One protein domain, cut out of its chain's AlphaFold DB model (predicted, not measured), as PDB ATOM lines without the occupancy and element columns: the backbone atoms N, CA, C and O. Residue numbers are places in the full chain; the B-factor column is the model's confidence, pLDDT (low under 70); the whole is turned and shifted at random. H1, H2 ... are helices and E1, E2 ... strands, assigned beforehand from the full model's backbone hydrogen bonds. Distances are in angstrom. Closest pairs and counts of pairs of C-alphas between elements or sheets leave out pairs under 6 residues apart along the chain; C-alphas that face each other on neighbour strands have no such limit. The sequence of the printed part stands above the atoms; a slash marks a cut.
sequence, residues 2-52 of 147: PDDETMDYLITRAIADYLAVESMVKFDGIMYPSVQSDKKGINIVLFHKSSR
ATOM      1  N   PRO A   2     131.162 132.511 187.415       39.75
ATOM      2  CA  PRO A   2     131.024 133.751 188.202       39.75
ATOM      3  C   PRO A   2     131.074 133.536 189.728       39.75
ATOM      4  O   PRO A   2     131.379 134.462 190.471       39.75
ATOM      5  N   ASP A   3     130.826 132.301 190.175       45.28
ATOM      6  CA  ASP A   3     130.854 131.893 191.583       45.28
ATOM      7  C   ASP A   3     132.263 131.527 192.110       45.28
ATOM      8  O   ASP A   3     132.472 131.489 193.322       45.28
ATOM      9  N   ASP A   4     133.253 131.288 191.234       49.75
ATOM     10  CA  ASP A   4     134.627 130.941 191.654       49.75
ATOM     11  C   ASP A   4     135.383 132.168 192.186       49.75
ATOM     12  O   ASP A   4     136.110 132.074 193.176       49.75
ATOM     13  N   GLU A   5     135.148 133.350 191.599       52.59
ATOM     14  CA  GLU A   5     135.737 134.602 192.094       52.59
ATOM     15  C   GLU A   5     135.317 134.861 193.546       52.59
ATOM     16  O   GLU A   5     136.119 135.303 194.368       52.59
ATOM     17  N   THR A   6     134.072 134.532 193.904       57.38
ATOM     18  CA  THR A   6     133.550 134.759 195.254       57.38
ATOM     19  C   THR A   6     134.258 133.888 196.300       57.38
ATOM     20  O   THR A   6     134.484 134.358 197.416       57.38
ATOM     21  N   MET A   7     134.666 132.658 195.950       61.28
ATOM     22  CA  MET A   7     135.454 131.791 196.839       61.28
ATOM     23  C   MET A   7     136.890 132.290 197.032       61.28
ATOM     24  O   MET A   7     137.373 132.325 198.167       61.28
ATOM     25  N   ASP A   8     137.555 132.739 195.968       65.50
ATOM     26  CA  ASP A   8     138.929 133.254 196.051       65.50
ATOM     27  C   ASP A   8     139.017 134.534 196.906       65.50
ATOM     28  O   ASP A   8     139.967 134.729 197.682       65.50
ATOM     29  N   TYR A   9     137.983 135.383 196.853       69.00
ATOM     30  CA  TYR A   9     137.866 136.548 197.735       69.00
ATOM     31  C   TYR A   9     137.664 136.165 199.208       69.00
ATOM     32  O   TYR A   9     138.195 136.847 200.088       69.00
ATOM     33  N   LEU A  10     136.949 135.073 199.503       78.25
ATOM     34  CA  LEU A  10     136.771 134.588 200.878       78.25
ATOM     35  C   LEU A  10     138.090 134.093 201.479       78.25
ATOM     36  O   LEU A  10     138.408 134.441 202.617       78.25
ATOM     37  N   ILE A  11     138.879 133.334 200.713       81.75
ATOM     38  CA  ILE A  11     140.188 132.837 201.161       81.75
ATOM     39  C   ILE A  11     141.143 134.010 201.404       81.75
ATOM     40  O   ILE A  11     141.761 134.101 202.468       81.75
ATOM     41  N   THR A  12     141.215 134.952 200.459       80.75
ATOM     42  CA  THR A  12     142.052 136.158 200.584       80.75
ATOM     43  C   THR A  12     141.674 136.972 201.820       80.75
ATOM     44  O   THR A  12     142.548 137.424 202.563       80.75
ATOM     45  N   ARG A  13     140.370 137.116 202.087       80.31
ATOM     46  CA  ARG A  13     139.861 137.803 203.276       80.31
ATOM     47  C   ARG A  13     140.259 137.089 204.566       80.31
ATOM     48  O   ARG A  13     140.754 137.745 205.474       80.31
ATOM     49  N   ALA A  14     140.105 135.767 204.635       83.25
ATOM     50  CA  ALA A  14     140.471 134.992 205.819       83.25
ATOM     51  C   ALA A  14     141.969 135.115 206.155       83.25
ATOM     52  O   ALA A  14     142.334 135.306 207.316       83.25
ATOM     53  N   ILE A  15     142.837 135.073 205.137       84.69
ATOM     54  CA  ILE A  15     144.283 135.289 205.300       84.69
ATOM     55  C   ILE A  15     144.564 136.716 205.791       84.69
ATOM     56  O   ILE A  15     145.338 136.903 206.732       84.69
ATOM     57  N   ALA A  16     143.935 137.724 205.180       84.31
ATOM     58  CA  ALA A  16     144.112 139.123 205.562       84.31
ATOM     59  C   ALA A  16     143.688 139.384 207.017       84.31
ATOM     60  O   ALA A  16     144.426 140.032 207.757       84.31
ATOM     61  N   ASP A  17     142.542 138.845 207.439       81.69
ATOM     62  CA  ASP A  17     142.019 139.002 208.798       81.69
ATOM     63  C   ASP A  17     142.946 138.345 209.835       81.69
ATOM     64  O   ASP A  17     143.265 138.958 210.858       81.69
ATOM     65  N   TYR A  18     143.459 137.140 209.551       84.56
ATOM     66  CA  TYR A  18     144.434 136.474 210.421       84.56
ATOM     67  C   TYR A  18     145.715 137.308 210.586       84.56
ATOM     68  O   TYR A  18     146.130 137.602 211.708       84.56
ATOM     69  N   LEU A  19     146.311 137.767 209.481       83.94
ATOM     70  CA  LEU A  19     147.541 138.570 209.503       83.94
ATOM     71  C   LEU A  19     147.345 139.964 210.127       83.94
ATOM     72  O   LEU A  19     148.284 140.541 210.692       83.94
ATOM     73  N   ALA A  20     146.132 140.515 210.054       80.94
ATOM     74  CA  ALA A  20     145.787 141.776 210.697       80.94
ATOM     75  C   ALA A  20     145.818 141.653 212.229       80.94
ATOM     76  O   ALA A  20     146.338 142.558 212.891       80.94
ATOM     77  N   VAL A  21     145.336 140.533 212.779       78.44
ATOM     78  CA  VAL A  21     145.290 140.262 214.229       78.44
ATOM     79  C   VAL A  21     146.620 139.727 214.765       78.44
ATOM     80  O   VAL A  21     147.007 140.087 215.877       78.44
ATOM     81  N   GLU A  22     147.334 138.914 213.981       74.75
ATOM     82  CA  GLU A  22     148.583 138.277 214.404       74.75
ATOM     83  C   GLU A  22     149.613 139.318 214.877       74.75
ATOM     84  O   GLU A  22     149.852 140.356 214.239       74.75
ATOM     85  N   SER A  23     150.187 139.054 216.050       62.28
ATOM     86  CA  SER A  23     150.991 140.012 216.816       62.28
ATOM     87  C   SER A  23     152.476 139.661 216.831       62.28
ATOM     88  O   SER A  23     153.304 140.538 217.095       62.28
ATOM     89  N   MET A  24     152.821 138.410 216.498       72.06
ATOM     90  CA  MET A  24     154.200 137.931 216.488       72.06
ATOM     91  C   MET A  24     155.022 138.555 215.352       72.06
ATOM     92  O   MET A  24     156.209 138.831 215.525       72.06
ATOM     93  N   VAL A  25     154.384 138.845 214.212       72.25
ATOM     94  CA  VAL A  25     154.992 139.556 213.079       72.25
ATOM     95  C   VAL A  25     154.148 140.778 212.730       72.25
ATOM     96  O   VAL A  25     152.947 140.689 212.475       72.25
ATOM     97  N   LYS A  26     154.781 141.954 212.722       77.19
ATOM     98  CA  LYS A  26     154.114 143.221 212.405       77.19
ATOM     99  C   LYS A  26     154.089 143.438 210.897       77.19
ATOM    100  O   LYS A  26     154.979 144.069 210.342       77.19
ATOM    101  N   PHE A  27     153.064 142.900 210.253       83.69
ATOM    102  CA  PHE A  27     152.733 143.238 208.874       83.69
ATOM    103  C   PHE A  27     151.937 144.546 208.817       83.69
ATOM    104  O   PHE A  27     151.041 144.757 209.638       83.69
ATOM    105  N   ASP A  28     152.221 145.390 207.827       86.94
ATOM    106  CA  ASP A  28     151.442 146.606 207.552       86.94
ATOM    107  C   ASP A  28     150.284 146.354 206.577       86.94
ATOM    108  O   ASP A  28     149.342 147.145 206.505       86.94
ATOM    109  N   GLY A  29     150.339 145.242 205.841       88.19
ATOM    110  CA  GLY A  29     149.389 144.891 204.797       88.19
ATOM    111  C   GLY A  29     149.863 143.721 203.936       88.19
ATOM    112  O   GLY A  29     150.895 143.112 204.219       88.19
ATOM    113  N   ILE A  30     149.114 143.430 202.870       89.69
ATOM    114  CA  ILE A  30     149.437 142.415 201.856       89.69
ATOM    115  C   ILE A  30     149.219 142.962 200.443       89.69
ATOM    116  O   ILE A  30     148.363 143.821 200.218       89.69
ATOM    117  N   MET A  31     149.983 142.435 199.487       89.56
ATOM    118  CA  MET A  31     149.832 142.695 198.054       89.56
ATOM    119  C   MET A  31     149.493 141.386 197.349       89.56
ATOM    120  O   MET A  31     150.138 140.371 197.614       89.56
ATOM    121  N   TYR A  32     148.507 141.398 196.456       84.69
ATOM    122  CA  TYR A  32     148.121 140.212 195.692       84.69
ATOM    123  C   TYR A  32     147.649 140.578 194.276       84.69
ATOM    124  O   TYR A  32     147.193 141.703 194.058       84.69
ATOM    125  N   PRO A  33     147.774 139.668 193.292       80.62
ATOM    126  CA  PRO A  33     147.330 139.923 191.924       80.62
ATOM    127  C   PRO A  33     145.831 140.227 191.855       80.62
ATOM    128  O   PRO A  33     145.028 139.597 192.542       80.62
ATOM    129  N   SER A  34     145.444 141.172 191.001       78.12
ATOM    130  CA  SER A  34     144.034 141.446 190.733       78.12
ATOM    131  C   SER A  34     143.445 140.391 189.798       78.12
ATOM    132  O   SER A  34     143.986 140.147 188.720       78.12
ATOM    133  N   VAL A  35     142.317 139.809 190.212       67.38
ATOM    134  CA  VAL A  35     141.554 138.797 189.458       67.38
ATOM    135  C   VAL A  35     140.850 139.416 188.239       67.38
ATOM    136  O   VAL A  35     140.680 138.759 187.221       67.38
ATOM    137  N   GLN A  36     140.518 140.710 188.310       61.75
ATOM    138  CA  GLN A  36     139.682 141.424 187.330       61.75
ATOM    139  C   GLN A  36     140.473 142.159 186.234       61.75
ATOM    140  O   GLN A  36     139.907 142.895 185.429       61.75
ATOM    141  N   SER A  37     141.795 142.009 186.208       58.44
ATOM    142  CA  SER A  37     142.667 142.581 185.174       58.44
ATOM    143  C   SER A  37     143.518 141.464 184.590       58.44
ATOM    144  O   SER A  37     143.764 140.498 185.306       58.44
ATOM    145  N   ASP A  38     144.021 141.605 183.360       60.09
ATOM    146  CA  ASP A  38     144.926 140.652 182.685       60.09
ATOM    147  C   ASP A  38     146.289 140.487 183.403       60.09
ATOM    148  O   ASP A  38     147.356 140.746 182.844       60.09
ATOM    149  N   LYS A  39     146.272 140.108 184.685       57.84
ATOM    150  CA  LYS A  39     147.400 139.887 185.597       57.84
ATOM    151  C   LYS A  39     148.359 141.074 185.762       57.84
ATOM    152  O   LYS A  39     149.459 140.897 186.279       57.84
ATOM    153  N   LYS A  40     147.966 142.284 185.348       67.31
ATOM    154  CA  LYS A  40     148.790 143.504 185.464       67.31
ATOM    155  C   LYS A  40     148.450 144.363 186.681       67.31
ATOM    156  O   LYS A  40     149.301 145.123 187.132       67.31
ATOM    157  N   GLY A  41     147.231 144.262 187.208       76.00
ATOM    158  CA  GLY A  41     146.818 144.969 188.416       76.00
ATOM    159  C   GLY A  41     147.266 144.246 189.685       76.00
ATOM    160  O   GLY A  41     147.224 143.018 189.756       76.00
ATOM    161  N   ILE A  42     147.654 145.013 190.702       82.69
ATOM    162  CA  ILE A  42     147.930 144.521 192.056       82.69
ATOM    163  C   ILE A  42     146.915 145.166 192.992       82.69
ATOM    164  O   ILE A  42     146.747 146.385 192.986       82.69
ATOM    165  N   ASN A  43     146.270 144.348 193.811       84.62
ATOM    166  CA  ASN A  43     145.454 144.805 194.922       84.62
ATOM    167  C   ASN A  43     146.332 144.947 196.166       84.62
ATOM    168  O   ASN A  43     147.208 144.118 196.428       84.62
ATOM    169  N   ILE A  44     146.080 145.996 196.946       88.06
ATOM    170  CA  ILE A  44     146.794 146.280 198.190       88.06
ATOM    171  C   ILE A  44     145.770 146.318 199.317       88.06
ATOM    172  O   ILE A  44     144.781 147.045 199.244       88.06
ATOM    173  N   VAL A  45     146.023 145.555 200.376       87.81
ATOM    174  CA  VAL A  45     145.268 145.626 201.628       87.81
ATOM    175  C   VAL A  45     146.193 146.175 202.690       87.81
ATOM    176  O   VAL A  45     147.266 145.628 202.912       87.81
ATOM    177  N   LEU A  46     145.768 147.242 203.357       89.69
ATOM    178  CA  LEU A  46     146.495 147.845 204.462       89.69
ATOM    179  C   LEU A  46     145.790 147.526 205.779       89.69
ATOM    180  O   LEU A  46     144.586 147.746 205.922       89.69
ATOM    181  N   PHE A  47     146.529 147.017 206.760       86.50
ATOM    182  CA  PHE A  47     145.951 146.633 208.042       86.50
ATOM    183  C   PHE A  47     145.690 147.851 208.916       86.50
ATOM    184  O   PHE A  47     146.532 148.745 209.052       86.50
ATOM    185  N   HIS A  48     144.536 147.848 209.591       81.88
ATOM    186  CA  HIS A  48     144.119 148.957 210.446       81.88
ATOM    187  C   HIS A  48     145.192 149.323 211.478       81.88
ATOM    188  O   HIS A  48     145.366 150.509 211.748       81.88
ATOM    189  N   LYS A  49     145.955 148.343 212.002       78.75
ATOM    190  CA  LYS A  49     147.050 148.545 212.973       78.75
ATOM    191  C   LYS A  49     148.141 149.520 212.498       78.75
ATOM    192  O   LYS A  49     148.644 150.279 213.329       78.75
ATOM    193  N   SER A  50     148.398 149.590 211.193       83.19
ATOM    194  CA  SER A  50     149.441 150.437 210.587       83.19
ATOM    195  C   SER A  50     148.890 151.581 209.726       83.19
ATOM    196  O   SER A  50     149.617 152.505 209.367       83.19
ATOM    197  N   SER A  51     147.590 151.556 209.425       86.81
ATOM    198  CA  SER A  51     146.945 152.474 208.481       86.81
ATOM    199  C   SER A  51     145.784 153.233 209.105       86.81
ATOM    200  O   SER A  51     144.644 153.184 208.643       86.81
ATOM    201  N   ARG A  52     146.066 153.940 210.204       86.38
ATOM    202  CA  ARG A  52     145.059 154.782 210.851       86.38
ATOM    203  C   ARG A  52     144.705 155.946 209.924       86.38
ATOM    204  O   ARG A  52     145.553 156.774 209.593       86.38
TER     205      ARG A  52
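What this domain is: This is residues 2 to 52 of the 147 residues of the protein "RES domain-containing protein" of Sphingobacterium soli (UniProt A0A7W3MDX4). One long helix, H1, runs lengthwise beside a small two-stranded hairpin, E1 and E2, and the chain folds back between them through residues 22 to 28. The helix comes nearest to the hairpin with its residues 12 to 20, mostly on the E1 side, and the two parts meet loosely, with few close pairs of C-alphas. The printed part has 51 residues, with one named helix and two named strands in the order H1, E1, E2; the sheet has the order E1 - E2 and is antiparallel, and the class is mixed, helices and strands. The whole is loose, with a radius of gyration of the C-alphas of 12.3 A, and elongated, spanning 35 by 21 by 17 A.

Where its parts are: H1 is residues 4 to 21, 26.6 A from its first C-alpha at (134.627, 130.941, 191.654) to its last at (145.290, 140.262, 214.229). E1 is residues 29 to 33, 14.0 A long. E2 is residues 42 to 46, 12.9 A long, and ends with C-alpha 46 at (146.495, 147.845, 204.462).

How they stand to each other: E1 and E2 form a hairpin, antiparallel at 164 degrees between their directions. N 30 and O 45 are 2.9 A apart and N 43 and O 32 are 2.8 A apart, both within hydrogen-bond range. The closest C-alphas of H1 and E1 are those of Ala 16 and Ile 30, 7.3 A apart. The closest of H1 and E2 are those of Ala 16 and Val 45, 7.7 A apart. In H1 every O i to N i+4 pair is within hydrogen-bond range.

The domain as a whole: The two C-alphas farthest apart are those of Pro 2 and Met 24, at 36.8 A. The printed part has no cut, and the links H1 to E1 and E1 to E2 are short. The mean pLDDT of the printed part is 75.5; residues 2 to 9, 23 and 35 to 40 are under 70.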